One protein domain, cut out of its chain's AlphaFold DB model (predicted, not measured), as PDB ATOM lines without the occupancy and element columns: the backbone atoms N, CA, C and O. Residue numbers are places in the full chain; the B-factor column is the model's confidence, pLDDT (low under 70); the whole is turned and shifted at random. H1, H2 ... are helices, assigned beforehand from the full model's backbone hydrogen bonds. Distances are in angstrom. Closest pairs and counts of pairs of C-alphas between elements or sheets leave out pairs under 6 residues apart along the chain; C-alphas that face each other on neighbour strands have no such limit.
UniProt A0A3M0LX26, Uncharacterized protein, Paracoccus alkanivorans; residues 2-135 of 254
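Overview. This is residues 2 to 135 of the 254 residues of an uncharacterized protein of Paracoccus alkanivorans (UniProt A0A3M0LX26). A small head of crossed helices, H2, H3, H4 and H6, makes one end of a long model, and from it two long links, residues 55 to 82 and 92 to 111, run out to the lone helix H5 at the far end and back. H1 sits at the side of the head that is toward H5. The printed part has 134 residues with six named helices, H1 to H6 in order, and no named strand: the class is all helix. The whole is loose, with a radius of gyration of the C-alphas of 19.0 A and spans of 65 by 29 by 21 A.

Along the chain. Find C-alpha 2 at (20.799, 31.719, 12.207), where H1, residues 2 to 10, begins. Go on to H2, residues 17 to 30, 17.5 A long, then H3, residues 34 to 39, and H4, residues 41 to 54, 20.3 A long. H5, residues 83 to 91, starts at C-alpha 83 at (18.513, 55.317, 29.936). H6, residues 112 to 133, 30.6 A long with a kink of 45 degrees near residue 119, ends at C-alpha 133 at (25.109, 9.946, -9.438).

Arrangement. H2 is the hub. It touches H4 at a steep tilt of 61 degrees, closest at C-alphas 17 and 49, 5.2 A apart. H2 and H3 form a helical hairpin, closest at C-alphas 28 and 34, 5.3 A. H4 touches H6, about perpendicular at 74 degrees, closest at C-alphas 48 and 126, 4.9 A. Every O i to N i+4 pair is within hydrogen-bond range in H1, H3, H4 and H5; in H2 it is 8 of 10, in H6 16 of 18.

Size, cuts and confidence. The C-alphas of Asp 82 and Ser 135, the two farthest apart, are 65.6 A from each other. The printed part has no cut. Confidence is low at residues 55 to 75 and 92 to 114, among others.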
ATOM      1  N   ASP A   2      21.303  30.439  12.713       60.62
ATOM      2  CA  ASP A   2      20.799  31.719  12.207       60.62
ATOM      3  C   ASP A   2      21.827  32.849  12.355       60.62
ATOM      4  O   ASP A   2      22.000  33.657  11.453       60.62
ATOM      5  N   GLU A   3      22.596  32.842  13.448       66.75
ATOM      6  CA  GLU A   3      23.698  33.787  13.677       66.75
ATOM      7  C   GLU A   3      24.819  33.666  12.631       66.75
ATOM      8  O   GLU A   3      25.403  34.671  12.244       66.75
ATOM      9  N   VAL A   4      25.120  32.455  12.144       72.25
ATOM     10  CA  VAL A   4      26.170  32.247  11.129       72.25
ATOM     11  C   VAL A   4      25.688  32.767   9.779       72.25
ATOM     12  O   VAL A   4      26.415  33.495   9.114       72.25
ATOM     13  N   ILE A   5      24.437  32.474   9.418       74.38
ATOM     14  CA  ILE A   5      23.794  32.995   8.203       74.38
ATOM     15  C   ILE A   5      23.718  34.531   8.256       74.38
ATOM     16  O   ILE A   5      24.046  35.203   7.281       74.38
ATOM     17  N   TYR A   6      23.374  35.096   9.416       70.94
ATOM     18  CA  TYR A   6      23.378  36.541   9.650       70.94
ATOM     19  C   TYR A   6      24.777  37.154   9.480       70.94
ATOM     20  O   TYR A   6      24.938  38.177   8.818       70.94
ATOM     21  N   LEU A   7      25.817  36.510  10.017       74.69
ATOM     22  CA  LEU A   7      27.201  36.953   9.832       74.69
ATOM     23  C   LEU A   7      27.640  36.880   8.363       74.69
ATOM     24  O   LEU A   7      28.319  37.793   7.891       74.69
ATOM     25  N   ARG A   8      27.240  35.839   7.620       78.69
ATOM     26  CA  ARG A   8      27.492  35.732   6.171       78.69
ATOM     27  C   ARG A   8      26.869  36.897   5.409       78.69
ATOM     28  O   ARG A   8      27.554  37.506   4.593       78.69
ATOM     29  N   TYR A   9      25.635  37.266   5.753       75.88
ATOM     30  CA  TYR A   9      24.963  38.444   5.200       75.88
ATOM     31  C   TYR A   9      25.731  39.737   5.480       75.88
ATOM     32  O   TYR A   9      26.075  40.457   4.546       75.88
ATOM     33  N   LEU A  10      26.092  39.996   6.741       72.81
ATOM     34  CA  LEU A  10      26.834  41.209   7.107       72.81
ATOM     35  C   LEU A  10      28.213  41.312   6.440       72.81
ATOM     36  O   LEU A  10      28.693  42.410   6.174       72.81
ATOM     37  N   THR A  11      28.864  40.176   6.199       80.25
ATOM     38  CA  THR A  11      30.206  40.108   5.599       80.25
ATOM     39  C   THR A  11      30.181  39.938   4.083       80.25
ATOM     40  O   THR A  11      31.245  39.778   3.485       80.25
ATOM     41  N   ASN A  12      28.995  39.944   3.462       77.19
ATOM     42  CA  ASN A  12      28.793  39.643   2.044       77.19
ATOM     43  C   ASN A  12      29.524  38.361   1.591       77.19
ATOM     44  O   ASN A  12      30.090  38.282   0.501       77.19
ATOM     45  N   SER A  13      29.579  37.368   2.479       81.50
ATOM     46  CA  SER A  13      30.210  36.077   2.224       81.50
ATOM     47  C   SER A  13      29.153  35.060   1.791       81.50
ATOM     48  O   SER A  13      28.056  35.059   2.352       81.50
ATOM     49  N   PRO A  14      29.463  34.149   0.852       81.56
ATOM     50  CA  PRO A  14      28.517  33.124   0.432       81.56
ATOM     51  C   PRO A  14      28.221  32.151   1.577       81.56
ATOM     52  O   PRO A  14      29.106  31.822   2.376       81.56
ATOM     53  N   VAL A  15      26.975  31.681   1.638       83.81
ATOM     54  CA  VAL A  15      26.572  30.614   2.558       83.81
ATOM     55  C   VAL A  15      27.189  29.300   2.094       83.81
ATOM     56  O   VAL A  15      27.181  29.002   0.902       83.81
ATOM     57  N   LYS A  16      27.702  28.519   3.044       87.75
ATOM     58  CA  LYS A  16      28.213  27.167   2.805       87.75
ATOM     59  C   LYS A  16      27.308  26.112   3.429       87.75
ATOM     60  O   LYS A  16      26.639  26.365   4.432       87.75
ATOM     61  N   SER A  17      27.361  24.904   2.891       85.88
ATOM     62  CA  SER A  17      26.705  23.700   3.402       85.88
ATOM     63  C   SER A  17      27.029  23.456   4.887       85.88
ATOM     64  O   SER A  17      26.148  23.112   5.678       85.88
ATOM     65  N   ASP A  18      28.268  23.736   5.304       86.62
ATOM     66  CA  ASP A  18      28.716  23.632   6.695       86.62
ATOM     67  C   ASP A  18      28.022  24.617   7.643       86.62
ATOM     68  O   ASP A  18      27.760  24.279   8.802       86.62
ATOM     69  N   ASP A  19      27.655  25.808   7.157       84.62
ATOM     70  CA  ASP A  19      26.913  26.788   7.954       84.62
ATOM     71  C   ASP A  19      25.510  26.246   8.311       84.62
ATOM     72  O   ASP A  19      24.923  26.631   9.327       84.62
ATOM     73  N   ILE A  20      24.995  25.306   7.503       84.19
ATOM     74  CA  ILE A  20      23.668  24.690   7.630       84.19
ATOM     75  C   ILE A  20      23.695  23.186   7.930       84.19
ATOM     76  O   ILE A  20      22.679  22.490   7.816       84.19
ATOM     77  N   ARG A  21      24.842  22.683   8.402       88.00
ATOM     78  CA  ARG A  21      25.120  21.254   8.612       88.00
ATOM     79  C   ARG A  21      24.085  20.538   9.482       88.00
ATOM     80  O   ARG A  21      23.772  19.373   9.241       88.00
ATOM     81  N   LEU A  22      23.544  21.216  10.498       84.44
ATOM     82  CA  LEU A  22      22.528  20.644  11.391       84.44
ATOM     83  C   LEU A  22      21.217  20.352  10.643       84.44
ATOM     84  O   LEU A  22      20.665  19.261  10.789       84.44
ATOM     85  N   ILE A  23      20.750  21.299   9.822       84.62
ATOM     86  CA  ILE A  23      19.540  21.132   9.004       84.62
ATOM     87  C   ILE A  23      19.782  20.081   7.924       84.62
ATOM     88  O   ILE A  23      18.960  19.184   7.771       84.62
ATOM     89  N   ALA A  24      20.936  20.118   7.252       87.81
ATOM     90  CA  ALA A  24      21.314  19.101   6.268       87.81
ATOM     91  C   ALA A  24      21.285  17.687   6.874       87.81
ATOM     92  O   ALA A  24      20.751  16.750   6.283       87.81
ATOM     93  N   ARG A  25      21.782  17.524   8.107       86.75
ATOM     94  CA  ARG A  25      21.768  16.231   8.806       86.75
ATOM     95  C   ARG A  25      20.368  15.812   9.253       86.75
ATOM     96  O   ARG A  25      20.075  14.618   9.282       86.75
ATOM     97  N   LYS A  26      19.505  16.768   9.609       85.50
ATOM     98  CA  LYS A  26      18.082  16.518   9.889       85.50
ATOM     99  C   LYS A  26      17.361  16.037   8.627       85.50
ATOM    100  O   LYS A  26      16.656  15.037   8.697       85.50
ATOM    101  N   HIS A  27      17.587  16.697   7.490       86.94
ATOM    102  CA  HIS A  27      17.060  16.299   6.180       86.94
ATOM    103  C   HIS A  27      17.507  14.882   5.807       86.94
ATOM    104  O   HIS A  27      16.665  14.015   5.594       86.94
ATOM    105  N   ALA A  28      18.815  14.609   5.862       82.19
ATOM    106  CA  ALA A  28      19.379  13.295   5.556       82.19
ATOM    107  C   ALA A  28      18.761  12.165   6.397       82.19
ATOM    108  O   ALA A  28      18.457  11.100   5.872       82.19
ATOM    109  N   ARG A  29      18.516  12.393   7.696       79.44
ATOM    110  CA  ARG A  29      17.861  11.406   8.579       79.44
ATOM    111  C   ARG A  29      16.414  11.105   8.199       79.44
ATOM    112  O   ARG A  29      15.958   9.996   8.445       79.44
ATOM    113  N   ASN A  30      15.712  12.081   7.633       79.94
ATOM    114  CA  ASN A  30      14.308  11.954   7.252       79.94
ATOM    115  C   ASN A  30      14.126  11.455   5.807       79.94
ATOM    116  O   ASN A  30      12.994  11.244   5.377       79.94
ATOM    117  N   SER A  31      15.216  11.282   5.054       77.25
ATOM    118  CA  SER A  31      15.185  10.758   3.689       77.25
ATOM    119  C   SER A  31      15.010   9.234   3.655       77.25
ATOM    120  O   SER A  31      15.482   8.506   4.528       77.25
ATOM    121  N   LEU A  32      14.400   8.737   2.575       71.44
ATOM    122  CA  LEU A  32      14.286   7.305   2.273       71.44
ATOM    123  C   LEU A  32      15.646   6.626   2.045       71.44
ATOM    124  O   LEU A  32      15.758   5.416   2.199       71.44
ATOM    125  N   VAL A  33      16.686   7.391   1.695       72.56
ATOM    126  CA  VAL A  33      18.064   6.891   1.533       72.56
ATOM    127  C   VAL A  33      18.971   7.336   2.684       72.56
ATOM    128  O   VAL A  33      20.183   7.478   2.512       72.56
ATOM    129  N   SER A  34      18.391   7.548   3.873       69.50
ATOM    130  CA  SER A  34      19.086   8.067   5.059       69.50
ATOM    131  C   SER A  34      20.368   7.315   5.404       69.50
ATOM    132  O   SER A  34      21.367   7.957   5.712       69.50
ATOM    133  N   GLY A  35      20.381   5.982   5.299       64.44
ATOM    134  CA  GLY A  35      21.577   5.173   5.550       64.44
ATOM    135  C   GLY A  35      22.776   5.631   4.715       64.44
ATOM    136  O   GLY A  35      23.818   5.972   5.270       64.44
ATOM    137  N   ARG A  36      22.588   5.751   3.393       68.38
ATOM    138  CA  ARG A  36      23.643   6.180   2.460       68.38
ATOM    139  C   ARG A  36      23.989   7.657   2.609       68.38
ATOM    140  O   ARG A  36      25.161   8.008   2.609       68.38
ATOM    141  N   LEU A  37      22.992   8.524   2.797       72.19
ATOM    142  CA  LEU A  37      23.240   9.954   3.015       72.19
ATOM    143  C   LEU A  37      24.007  10.229   4.311       72.19
ATOM    144  O   LEU A  37      24.748  11.201   4.385       72.19
ATOM    145  N   ILE A  38      23.816   9.420   5.355       77.94
ATOM    146  CA  ILE A  38      24.544   9.573   6.619       77.94
ATOM    147  C   ILE A  38      25.971   9.025   6.497       77.94
ATOM    148  O   ILE A  38      26.887   9.627   7.062       77.94
ATOM    149  N   GLU A  39      26.155   7.917   5.779       72.50
ATOM    150  CA  GLU A  39      27.465   7.315   5.504       72.50
ATOM    151  C   GLU A  39      28.335   8.236   4.635       72.50
ATOM    152  O   GLU A  39      29.461   8.565   5.002       72.50
ATOM    153  N   GLU A  40      27.769   8.755   3.548       82.19
ATOM    154  CA  GLU A  40      28.438   9.632   2.581       82.19
ATOM    155  C   GLU A  40      28.089  11.114   2.807       82.19
ATOM    156  O   GLU A  40      27.978  11.911   1.877       82.19
ATOM    157  N   PHE A  41      27.901  11.512   4.068       90.25
ATOM    158  CA  PHE A  41      27.341  12.827   4.399       90.25
ATOM    159  C   PHE A  41      28.179  14.005   3.895       90.25
ATOM    160  O   PHE A  41      27.621  15.031   3.521       90.25
ATOM    161  N   ASN A  42      29.507  13.877   3.869       92.44
ATOM    162  CA  ASN A  42      30.361  14.941   3.337       92.44
ATOM    163  C   ASN A  42      30.191  15.105   1.816       92.44
ATOM    164  O   ASN A  42      30.216  16.232   1.338       92.44
ATOM    165  N   GLU A  43      29.939  14.024   1.073       89.94
ATOM    166  CA  GLU A  43      29.639  14.117  -0.361       89.94
ATOM    167  C   GLU A  43      28.280  14.772  -0.601       89.94
ATOM    168  O   GLU A  43      28.151  15.645  -1.455       89.94
ATOM    169  N   PHE A  44      27.273  14.444   0.213       92.25
ATOM    170  CA  PHE A  44      25.993  15.155   0.184       92.25
ATOM    171  C   PHE A  44      26.153  16.667   0.430       92.25
ATOM    172  O   PHE A  44      25.521  17.470  -0.258       92.25
ATOM    173  N   LEU A  45      27.026  17.073   1.360       93.94
ATOM    174  CA  LEU A  45      27.330  18.490   1.587       93.94
ATOM    175  C   LEU A  45      27.984  19.154   0.363       93.94
ATOM    176  O   LEU A  45      27.654  20.302   0.074       93.94
ATOM    177  N   ASN A  46      28.824  18.439  -0.393       94.50
ATOM    178  CA  ASN A  46      29.407  18.953  -1.639       94.50
ATOM    179  C   ASN A  46      28.326  19.235  -2.698       94.50
ATOM    180  O   ASN A  46      28.343  20.291  -3.332       94.50
ATOM    181  N   TYR A  47      27.354  18.329  -2.872       93.25
ATOM    182  CA  TYR A  47      26.209  18.583  -3.758       93.25
ATOM    183  C   TYR A  47      25.396  19.790  -3.288       93.25
ATOM    184  O   TYR A  47      25.013  20.630  -4.096       93.25
ATOM    185  N   LEU A  48      25.182  19.913  -1.977       92.06
ATOM    186  CA  LEU A  48      24.463  21.041  -1.395       92.06
ATOM    187  C   LEU A  48      25.187  22.376  -1.613       92.06
ATOM    188  O   LEU A  48      24.534  23.369  -1.924       92.06
ATOM    189  N   ASP A  49      26.516  22.411  -1.499       91.69
ATOM    190  CA  ASP A  49      27.311  23.603  -1.811       91.69
ATOM    191  C   ASP A  49      27.153  24.032  -3.273       91.69
ATOM    192  O   ASP A  49      26.975  25.221  -3.545       91.69
ATOM    193  N   ASN A  50      27.158  23.075  -4.204       89.81
ATOM    194  CA  ASN A  50      26.950  23.358  -5.625       89.81
ATOM    195  C   ASN A  50      25.555  23.953  -5.882       89.81
ATOM    196  O   ASN A  50      25.433  24.963  -6.574       89.81
ATOM    197  N   GLU A  51      24.505  23.384  -5.283       89.19
ATOM    198  CA  GLU A  51      23.139  23.902  -5.431       89.19
ATOM    199  C   GLU A  51      22.977  25.304  -4.829       89.19
ATOM    200  O   GLU A  51      22.325  26.167  -5.420       89.19
ATOM    201  N   ILE A  52      23.597  25.577  -3.676       85.44
ATOM    202  CA  ILE A  52      23.561  26.909  -3.050       85.44
ATOM    203  C   ILE A  52      24.245  27.956  -3.939       85.44
ATOM    204  O   ILE A  52      23.746  29.076  -4.057       85.44
ATOM    205  N   GLN A  53      25.359  27.606  -4.587       81.88
ATOM    206  CA  GLN A  53      26.087  28.519  -5.477       81.88
ATOM    207  C   GLN A  53      25.320  28.843  -6.766       81.88
ATOM    208  O   GLN A  53      25.421  29.964  -7.263       81.88
ATOM    209  N   ASN A  54      24.535  27.897  -7.285       74.00
ATOM    210  CA  ASN A  54      23.804  28.060  -8.544       74.00
ATOM    211  C   ASN A  54      22.591  29.006  -8.447       74.00
ATOM    212  O   ASN A  54      22.153  29.523  -9.475       74.00
ATOM    213  N   TYR A  55      22.070  29.281  -7.244       64.81
ATOM    214  CA  TYR A  55      20.896  30.148  -7.048       64.81
ATOM    215  C   TYR A  55      21.126  31.270  -6.014       64.81
ATOM    216  O   TYR A  55      20.593  31.210  -4.899       64.81
ATOM    217  N   PRO A  56      21.879  32.329  -6.367       59.03
ATOM    218  CA  PRO A  56      21.965  33.548  -5.571       59.03
ATOM    219  C   PRO A  56      20.792  34.498  -5.917       59.03
ATOM    220  O   PRO A  56      20.457  34.617  -7.096       59.03
ATOM    221  N   PRO A  57      20.154  35.189  -4.948       60.38
ATOM    222  CA  PRO A  57      20.683  35.538  -3.634       60.38
ATOM    223  C   PRO A  57      19.778  35.044  -2.493       60.38
ATOM    224  O   PRO A  57      18.801  35.686  -2.095       60.38
ATOM    225  N   LEU A  58      20.156  33.911  -1.899       66.19
ATOM    226  CA  LEU A  58      19.439  33.317  -0.771       66.19
ATOM    227  C   LEU A  58      19.304  34.278   0.422       66.19
ATOM    228  O   LEU A  58      18.268  34.303   1.073       66.19
ATOM    229  N   LEU A  59      20.325  35.099   0.683       64.62
ATOM    230  CA  LEU A  59      20.348  36.019   1.824       64.62
ATOM    231  C   LEU A  59      19.472  37.263   1.614       64.62
ATOM    232  O   LEU A  59      18.826  37.709   2.556       64.62
ATOM    233  N   GLU A  60      19.408  37.795   0.390       64.88
ATOM    234  CA  GLU A  60      18.591  38.977   0.066       64.88
ATOM    235  C   GLU A  60      17.092  38.653   0.068       64.88
ATOM    236  O   GLU A  60      16.269  39.505   0.397       64.88
ATOM    237  N   SER A  61      16.731  37.400  -0.235       63.59
ATOM    238  CA  SER A  61      15.350  36.918  -0.126       63.59
ATOM    239  C   SER A  61      14.851  36.771   1.319       63.59
ATOM    240  O   SER A  61      13.643  36.677   1.551       63.59
ATOM    241  N   ILE A  62      15.749  36.785   2.316       68.19
ATOM    242  CA  ILE A  62      15.352  36.715   3.722       68.19
ATOM    243  C   ILE A  62      14.896  38.105   4.158       68.19
ATOM    244  O   ILE A  62      15.692  38.939   4.584       68.19
ATOM    245  N   GLY A  63      13.583  38.330   4.120       62.75
ATOM    246  CA  GLY A  63      12.982  39.608   4.507       62.75
ATOM    247  C   GLY A  63      13.410  40.102   5.893       62.75
ATOM    248  O   GLY A  63      13.564  41.301   6.065       62.75
ATOM    249  N   VAL A  64      13.684  39.197   6.845       61.44
ATOM    250  CA  VAL A  64      14.171  39.516   8.208       61.44
ATOM    251  C   VAL A  64      15.566  40.151   8.219       61.44
ATOM    252  O   VAL A  64      15.893  40.898   9.137       61.44
ATOM    253  N   LEU A  65      16.393  39.853   7.214       63.28
ATOM    254  CA  LEU A  65      17.742  40.406   7.083       63.28
ATOM    255  C   LEU A  65      17.752  41.781   6.420       63.28
ATOM    256  O   LEU A  65      18.761  42.479   6.500       63.28
ATOM    257  N   SER A  66      16.643  42.182   5.790       65.31
ATOM    258  CA  SER A  66      16.534  43.501   5.177       65.31
ATOM    259  C   SER A  66      16.762  44.599   6.225       65.31
ATOM    260  O   SER A  66      16.149  44.552   7.296       65.31
ATOM    261  N   PRO A  67      17.562  45.637   5.920       64.94
ATOM    262  CA  PRO A  67      17.746  46.790   6.802       64.94
ATOM    263  C   PRO A  67      16.439  47.505   7.175       64.94
ATOM    264  O   PRO A  67      16.375  48.191   8.195       64.94
ATOM    265  N   ASP A  68      15.396  47.349   6.358       61.50
ATOM    266  CA  ASP A  68      14.083  47.948   6.590       61.50
ATOM    267  C   ASP A  68      13.122  47.023   7.359       61.50
ATOM    268  O   ASP A  68      12.017  47.440   7.729       61.50
ATOM    269  N   TYR A  69      13.528  45.784   7.661       61.56
ATOM    270  CA  TYR A  69      12.709  44.843   8.416       61.56
ATOM    271  C   TYR A  69      12.411  45.361   9.821       61.56
ATOM    272  O   TYR A  69      13.300  45.703  10.599       61.56
ATOM    273  N   GLY A  70      11.125  45.431  10.165       57.53
ATOM    274  CA  GLY A  70      10.683  45.880  11.484       57.53
ATOM    275  C   GLY A  70      10.898  47.372  11.766       57.53
ATOM    276  O   GLY A  70      10.485  47.836  12.823       57.53
ATOM    277  N   LYS A  71      11.452  48.153  10.828       63.03
ATOM    278  CA  LYS A  71      11.661  49.605  10.976       63.03
ATOM    279  C   LYS A  71      10.354  50.376  11.181       63.03
ATOM    280  O   LYS A  71      10.340  51.374  11.886       63.03
ATOM    281  N   LEU A  72       9.257  49.872  10.611       56.50
ATOM    282  CA  LEU A  72       7.892  50.386  10.802       56.50
ATOM    283  C   LEU A  72       7.149  49.738  11.984       56.50
ATOM    284  O   LEU A  72       6.095  50.221  12.380       56.50
ATOM    285  N   MET A  73       7.671  48.630  12.519       58.50
ATOM    286  CA  MET A  73       7.047  47.860  13.606       58.50
ATOM    287  C   MET A  73       7.646  48.198  14.975       58.50
ATOM    288  O   MET A  73       7.066  47.857  16.005       58.50
ATOM    289  N   LEU A  74       8.818  48.836  14.994       64.12
ATOM    290  CA  LEU A  74       9.495  49.264  16.205       64.12
ATOM    291  C   LEU A  74       9.188  50.745  16.478       64.12
ATOM    292  O   LEU A  74       9.379  51.571  15.586       64.12
ATOM    293  N   PRO A  75       8.757  51.103  17.699       68.19
ATOM    294  CA  PRO A  75       8.662  52.499  18.111       68.19
ATOM    295  C   PRO A  75      10.023  53.199  17.996       68.19
ATOM    296  O   PRO A  75      11.075  52.566  18.153       68.19
ATOM    297  N   GLU A  76      10.004  54.510  17.736       72.88
ATOM    298  CA  GLU A  76      11.223  55.317  17.660       72.88
ATOM    299  C   GLU A  76      12.071  55.138  18.924       72.88
ATOM    300  O   GLU A  76      11.579  55.194  20.055       72.88
ATOM    301  N   ARG A  77      13.369  54.884  18.731       71.25
ATOM    302  CA  ARG A  77      14.276  54.657  19.855       71.25
ATOM    303  C   ARG A  77      14.574  55.989  20.548       71.25
ATOM    304  O   ARG A  77      15.039  56.910  19.876       71.25
ATOM    305  N   PRO A  78      14.392  56.086  21.876       79.44
ATOM    306  CA  PRO A  78      14.826  57.257  22.617       79.44
ATOM    307  C   PRO A  78      16.356  57.407  22.526       79.44
ATOM    308  O   PRO A  78      17.066  56.413  22.319       79.44
ATOM    309  N   PRO A  79      16.884  58.633  22.689       80.81
ATOM    310  CA  PRO A  79      18.319  58.890  22.679       80.81
ATOM    311  C   PRO A  79      19.063  57.988  23.669       80.81
ATOM    312  O   PRO A  79      18.589  57.753  24.778       80.81
ATOM    313  N   ALA A  80      20.267  57.532  23.308       72.38
ATOM    314  CA  ALA A  80      21.074  56.652  24.165       72.38
ATOM    315  C   ALA A  80      21.433  57.279  25.530       72.38
ATOM    316  O   ALA A  80      21.751  56.562  26.477       72.38
ATOM    317  N   SER A  81      21.366  58.608  25.635       82.62
ATOM    318  CA  SER A  81      21.532  59.365  26.875       82.62
ATOM    319  C   SER A  81      20.350  59.233  27.846       82.62
ATOM    320  O   SER A  81      20.543  59.423  29.045       82.62
ATOM    321  N   ASP A  82      19.149  58.877  27.374       84.31
ATOM    322  CA  ASP A  82      17.962  58.669  28.210       84.31
ATOM    323  C   ASP A  82      17.761  57.180  28.520       84.31
ATOM    324  O   ASP A  82      16.928  56.466  27.949       84.31
ATOM    325  N   TYR A  83      18.552  56.704  29.481       76.94
ATOM    326  CA  TYR A  83      18.513  55.317  29.936       76.94
ATOM    327  C   TYR A  83      17.138  54.901  30.488       76.94
ATOM    328  O   TYR A  83      16.758  53.732  30.394       76.94
ATOM    329  N   LYS A  84      16.371  55.838  31.062       83.12
ATOM    330  CA  LYS A  84      15.067  55.545  31.668       83.12
ATOM    331  C   LYS A  84      14.018  55.286  30.591       83.12
ATOM    332  O   LYS A  84      13.328  54.270  30.669       83.12
ATOM    333  N   ALA A  85      13.942  56.154  29.582       80.31
ATOM    334  CA  ALA A  85      13.065  55.959  28.431       80.31
ATOM    335  C   ALA A  85      13.431  54.683  27.660       80.31
ATOM    336  O   ALA A  85      12.553  53.897  27.305       80.31
ATOM    337  N   LEU A  86      14.730  54.426  27.480       77.56
ATOM    338  CA  LEU A  86      15.222  53.210  26.834       77.56
ATOM    339  C   LEU A  86      14.783  51.943  27.586       77.56
ATOM    340  O   LEU A  86      14.328  50.976  26.976       77.56
ATOM    341  N   ARG A  87      14.888  51.943  28.918       73.75
ATOM    342  CA  ARG A  87      14.501  50.801  29.757       73.75
ATOM    343  C   ARG A  87      12.996  50.548  29.746       73.75
ATOM    344  O   ARG A  87      12.591  49.388  29.731       73.75
ATOM    345  N   GLU A  88      12.186  51.603  29.746       79.81
ATOM    346  CA  GLU A  88      10.726  51.486  29.684       79.81
ATOM    347  C   GLU A  88      10.263  50.963  28.321       79.81
ATOM    348  O   GLU A  88       9.431  50.062  28.265       79.81
ATOM    349  N   LEU A  89      10.886  51.436  27.236       76.06
ATOM    350  CA  LEU A  89      10.674  50.914  25.890       76.06
ATOM    351  C   LEU A  89      10.954  49.406  25.829       76.06
ATOM    352  O   LEU A  89      10.120  48.637  25.363       76.06
ATOM    353  N   TYR A  90      12.099  48.960  26.359       70.06
ATOM    354  CA  TYR A  90      12.425  47.533  26.390       70.06
ATOM    355  C   TYR A  90      11.438  46.711  27.224       70.06
ATOM    356  O   TYR A  90      11.188  45.555  26.898       70.06
ATOM    357  N   ARG A  91      10.845  47.293  28.271       71.88
ATOM    358  CA  ARG A  91       9.877  46.617  29.144       71.88
ATOM    359  C   ARG A  91       8.551  46.293  28.449       71.88
ATOM    360  O   ARG A  91       7.858  45.381  28.888       71.88
ATOM    361  N   GLN A  92       8.217  47.020  27.382       69.38
ATOM    362  CA  GLN A  92       7.011  46.803  26.574       69.38
ATOM    363  C   GLN A  92       7.123  45.576  25.659       69.38
ATOM    364  O   GLN A  92       6.106  45.060  25.200       69.38
ATOM    365  N   PHE A  93       8.336  45.077  25.406       64.31
ATOM    366  CA  PHE A  93       8.540  43.869  24.614       64.31
ATOM    367  C   PHE A  93       8.506  42.629  25.513       64.31
ATOM    368  O   PHE A  93       9.265  42.505  26.474       64.31
ATOM    369  N   THR A  94       7.660  41.659  25.171       54.12
ATOM    370  CA  THR A  94       7.719  40.311  25.746       54.12
ATOM    371  C   THR A  94       8.965  39.597  25.236       54.12
ATOM    372  O   THR A  94       8.987  39.068  24.126       54.12
ATOM    373  N   PHE A  95      10.026  39.575  26.042       51.84
ATOM    374  CA  PHE A  95      11.184  38.731  25.764       51.84
ATOM    375  C   PHE A  95      10.849  37.286  26.135       51.84
ATOM    376  O   PHE A  95      10.710  36.962  27.314       51.84
ATOM    377  N   TYR A  96      10.730  36.409  25.140       45.50
ATOM    378  CA  TYR A  96      10.652  34.972  25.388       45.50
ATOM    379  C   TYR A  96      11.915  34.516  26.139       45.50
ATOM    380  O   TYR A  96      13.037  34.827  25.739       45.50
ATOM    381  N   THR A  97      11.727  33.792  27.242       44.91
ATOM    382  CA  THR A  97      12.758  33.316  28.190       44.91
ATOM    383  C   THR A  97      13.676  32.223  27.634       44.91
ATOM    384  O   THR A  97      14.490  31.652  28.358       44.91
ATOM    385  N   THR A  98      13.566  31.911  26.349       43.16
ATOM    386  CA  THR A  98      14.441  30.968  25.649       43.16
ATOM    387  C   THR A  98      15.887  31.469  25.593       43.16
ATOM    388  O   THR A  98      16.106  32.679  25.466       43.16
ATOM    389  N   PRO A  99      16.882  30.563  25.655       42.34
ATOM    390  CA  PRO A  99      18.289  30.934  25.604       42.34
ATOM    391  C   PRO A  99      18.577  31.744  24.340       42.34
ATOM    392  O   PRO A  99      18.376  31.259  23.229       42.34
ATOM    393  N   ARG A 100      19.050  32.979  24.512       47.81
ATOM    394  CA  ARG A 100      19.561  33.784  23.401       47.81
ATOM    395  C   ARG A 100      20.785  33.076  22.816       47.81
ATOM    396  O   ARG A 100      21.601  32.539  23.572       47.81
ATOM    397  N   GLY A 101      20.899  33.071  21.487       41.62
ATOM    398  CA  GLY A 101      22.124  32.669  20.795       41.62
ATOM    399  C   GLY A 101      23.341  33.367  21.413       41.62
ATOM    400  O   GLY A 101      23.243  34.486  21.925       41.62
ATOM    401  N   ARG A 102      24.461  32.642  21.508       48.00
ATOM    402  CA  ARG A 102      25.552  32.982  22.434       48.00
ATOM    403  C   ARG A 102      26.365  34.204  22.029       48.00
ATOM    404  O   ARG A 102      27.202  34.602  22.835       48.00
ATOM    405  N   ILE A 103      26.213  34.749  20.822       44.69
ATOM    406  CA  ILE A 103      27.253  35.644  20.309       44.69
ATOM    407  C   ILE A 103      26.710  37.019  19.887       44.69
ATOM    408  O   ILE A 103      27.163  37.984  20.488       44.69
ATOM    409  N   PHE A 104      25.696  37.183  19.024       40.19
ATOM    410  CA  PHE A 104      25.165  38.535  18.721       40.19
ATOM    411  C   PHE A 104      23.742  38.506  18.132       40.19
ATOM    412  O   PHE A 104      23.597  38.332  16.928       40.19
ATOM    413  N   SER A 105      22.678  38.711  18.921       42.66
ATOM    414  CA  SER A 105      21.410  39.294  18.419       42.66
ATOM    415  C   SER A 105      20.333  39.454  19.501       42.66
ATOM    416  O   SER A 105      19.889  38.503  20.142       42.66
ATOM    417  N   LEU A 106      19.848  40.688  19.657       37.97
ATOM    418  CA  LEU A 106      18.512  40.954  20.186       37.97
ATOM    419  C   LEU A 106      17.514  40.621  19.065       37.97
ATOM    420  O   LEU A 106      17.454  41.342  18.077       37.97
ATOM    421  N   ASN A 107      16.738  39.550  19.235       42.88
ATOM    422  CA  ASN A 107      15.587  39.183  18.398       42.88
ATOM    423  C   ASN A 107      15.886  38.730  16.952       42.88
ATOM    424  O   ASN A 107      15.191  39.158  16.032       42.88
ATOM    425  N   ILE A 108      16.817  37.793  16.736       44.19
ATOM    426  CA  ILE A 108      16.596  36.855  15.621       44.19
ATOM    427  C   ILE A 108      15.516  35.891  16.112       44.19
ATOM    428  O   ILE A 108      15.675  35.242  17.145       44.19
ATOM    429  N   LEU A 109      14.356  35.931  15.457       42.56
ATOM    430  CA  LEU A 109      13.177  35.137  15.792       42.56
ATOM    431  C   LEU A 109      13.576  33.665  15.978       42.56
ATOM    432  O   LEU A 109      14.203  33.085  15.103       42.56
ATOM    433  N   ASN A 110      13.175  33.074  17.105       45.62
ATOM    434  CA  ASN A 110      13.430  31.683  17.514       45.62
ATOM    435  C   ASN A 110      12.854  30.602  16.574       45.62
ATOM    436  O   ASN A 110      12.760  29.437  16.967       45.62
ATOM    437  N   ASP A 111      12.393  30.957  15.378       48.91
ATOM    438  CA  ASP A 111      11.719  30.013  14.504       48.91
ATOM    439  C   ASP A 111      12.712  29.378  13.527       48.91
ATOM    440  O   ASP A 111      12.841  29.787  12.370       48.91
ATOM    441  N   PHE A 112      13.376  28.318  13.997       49.12
ATOM    442  CA  PHE A 112      14.131  27.378  13.157       49.12
ATOM    443  C   PHE A 112      13.337  26.943  11.906       49.12
ATOM    444  O   PHE A 112      13.933  26.603  10.883       49.12
ATOM    445  N   GLY A 113      11.996  26.988  11.949       54.38
ATOM    446  CA  GLY A 113      11.129  26.653  10.826       54.38
ATOM    447  C   GLY A 113      11.277  27.566   9.606       54.38
ATOM    448  O   GLY A 113      11.030  27.111   8.489       54.38
ATOM    449  N   GLY A 114      11.697  28.825   9.771       66.50
ATOM    450  CA  GLY A 114      11.875  29.757   8.650       66.50
ATOM    451  C   GLY A 114      13.067  29.395   7.763       66.50
ATOM    452  O   GLY A 114      12.943  29.316   6.541       66.50
ATOM    453  N   ILE A 115      14.212  29.107   8.384       70.00
ATOM    454  CA  ILE A 115      15.445  28.749   7.672       70.00
ATOM    455  C   ILE A 115      15.355  27.332   7.101       70.00
ATOM    456  O   ILE A 115      15.768  27.112   5.966       70.00
ATOM    457  N   GLU A 116      14.749  26.381   7.820       73.38
ATOM    458  CA  GLU A 116      14.500  25.039   7.273       73.38
ATOM    459  C   GLU A 116      13.692  25.097   5.969       73.38
ATOM    460  O   GLU A 116      14.059  24.446   4.991       73.38
ATOM    461  N   LYS A 117      12.636  25.920   5.918       76.69
ATOM    462  CA  LYS A 117      11.827  26.112   4.703       76.69
ATOM    463  C   LYS A 117      12.610  26.768   3.570       76.69
ATOM    464  O   LYS A 117      12.450  26.355   2.426       76.69
ATOM    465  N   LEU A 118      13.453  27.754   3.882       78.75
ATOM    466  CA  LEU A 118      14.282  28.441   2.890       78.75
ATOM    467  C   LEU A 118      15.218  27.465   2.162       78.75
ATOM    468  O   LEU A 118      15.334  27.509   0.942       78.75
ATOM    469  N   PHE A 119      15.850  26.556   2.908       83.88
ATOM    470  CA  PHE A 119      16.786  25.585   2.343       83.88
ATOM    471  C   PHE A 119      16.128  24.297   1.844       83.88
ATOM    472  O   PHE A 119      16.795  23.515   1.173       83.88
ATOM    473  N   ALA A 120      14.841  24.057   2.113       84.12
ATOM    474  CA  ALA A 120      14.171  22.807   1.748       84.12
ATOM    475  C   ALA A 120      14.304  22.471   0.250       84.12
ATOM    476  O   ALA A 120      14.630  21.338  -0.099       84.12
ATOM    477  N   GLY A 121      14.125  23.461  -0.633       84.94
ATOM    478  CA  GLY A 121      14.284  23.267  -2.079       84.94
ATOM    479  C   GLY A 121      15.717  22.910  -2.493       84.94
ATOM    480  O   GLY A 121      15.916  22.083  -3.379       84.94
ATOM    481  N   TYR A 122      16.719  23.476  -1.821       89.00
ATOM    482  CA  TYR A 122      18.132  23.164  -2.056       89.00
ATOM    483  C   TYR A 122      18.482  21.755  -1.582       89.00
ATOM    484  O   TYR A 122      19.188  21.032  -2.275       89.00
ATOM    485  N   MET A 123      17.940  21.335  -0.435       89.44
ATOM    486  CA  MET A 123      18.147  19.986   0.096       89.44
ATOM    487  C   MET A 123      17.579  18.913  -0.837       89.44
ATOM    488  O   MET A 123      18.234  17.901  -1.065       89.44
ATOM    489  N   ILE A 124      16.390  19.147  -1.405       88.38
ATOM    490  CA  ILE A 124      15.769  18.240  -2.382       88.38
ATOM    491  C   ILE A 124      16.634  18.142  -3.642       88.38
ATOM    492  O   ILE A 124      16.971  17.038  -4.055       88.38
ATOM    493  N   GLN A 125      17.053  19.276  -4.212       90.25
ATOM    494  CA  GLN A 125      17.891  19.289  -5.418       90.25
ATOM    495  C   GLN A 125      19.249  18.607  -5.194       90.25
ATOM    496  O   GLN A 125      19.684  17.812  -6.028       90.25
ATOM    497  N   ALA A 126      19.885  18.862  -4.047       92.38
ATOM    498  CA  ALA A 126      21.153  18.244  -3.679       92.38
ATOM    499  C   ALA A 126      21.011  16.730  -3.473       92.38
ATOM    500  O   ALA A 126      21.862  15.957  -3.910       92.38
ATOM    501  N   GLU A 127      19.920  16.290  -2.840       89.06
ATOM    502  CA  GLU A 127      19.633  14.868  -2.682       89.06
ATOM    503  C   GLU A 127      19.334  14.205  -4.031       89.06
ATOM    504  O   GLU A 127      19.823  13.108  -4.284       89.06
ATOM    505  N   ASP A 128      18.598  14.861  -4.927       89.12
ATOM    506  CA  ASP A 128      18.352  14.360  -6.280       89.12
ATOM    507  C   ASP A 128      19.645  14.246  -7.093       89.12
ATOM    508  O   ASP A 128      19.844  13.254  -7.793       89.12
ATOM    509  N   ALA A 129      20.564  15.206  -6.964       89.81
ATOM    510  CA  ALA A 129      21.891  15.123  -7.572       89.81
ATOM    511  C   ALA A 129      22.702  13.941  -7.023       89.81
ATOM    512  O   ALA A 129      23.228  13.143  -7.800       89.81
ATOM    513  N   PHE A 130      22.729  13.783  -5.697       88.06
ATOM    514  CA  PHE A 130      23.358  12.647  -5.023       88.06
ATOM    515  C   PHE A 130      22.761  11.303  -5.479       88.06
ATOM    516  O   PHE A 130      23.490  10.336  -5.717       88.06
ATOM    517  N   ARG A 131      21.430  11.247  -5.622       82.25
ATOM    518  CA  ARG A 131      20.679  10.077  -6.089       82.25
ATOM    519  C   ARG A 131      21.020   9.738  -7.539       82.25
ATOM    520  O   ARG A 131      21.375   8.591  -7.798       82.25
ATOM    521  N   ARG A 132      20.995  10.714  -8.455       81.69
ATOM    522  CA  ARG A 132      21.341  10.525  -9.877       81.69
ATOM    523  C   ARG A 132      22.723   9.908 -10.060       81.69
ATOM    524  O   ARG A 132      22.856   8.939 -10.801       81.69
ATOM    525  N   ASP A 133      23.725  10.431  -9.356       78.81
ATOM    526  CA  ASP A 133      25.109   9.946  -9.438       78.81
ATOM    527  C   ASP A 133      25.244   8.476  -8.997       78.81
ATOM    528  O   ASP A 133      26.039   7.707  -9.531       78.81
ATOM    529  N   ARG A 134      24.377   8.041  -8.078       73.19
ATOM    530  CA  ARG A 134      24.314   6.664  -7.565       73.19
ATOM    531  C   ARG A 134      23.278   5.795  -8.278       73.19
ATOM    532  O   ARG A 134      22.973   4.706  -7.794       73.19
ATOM    533  N   SER A 135      22.734   6.255  -9.410       67.06
ATOM    534  CA  SER A 135      21.654   5.581 -10.150       67.06
ATOM    535  C   SER A 135      20.417   5.268  -9.287       67.06
ATOM    536  O   SER A 135      19.711   4.285  -9.507       67.06
TER     537      SER A 135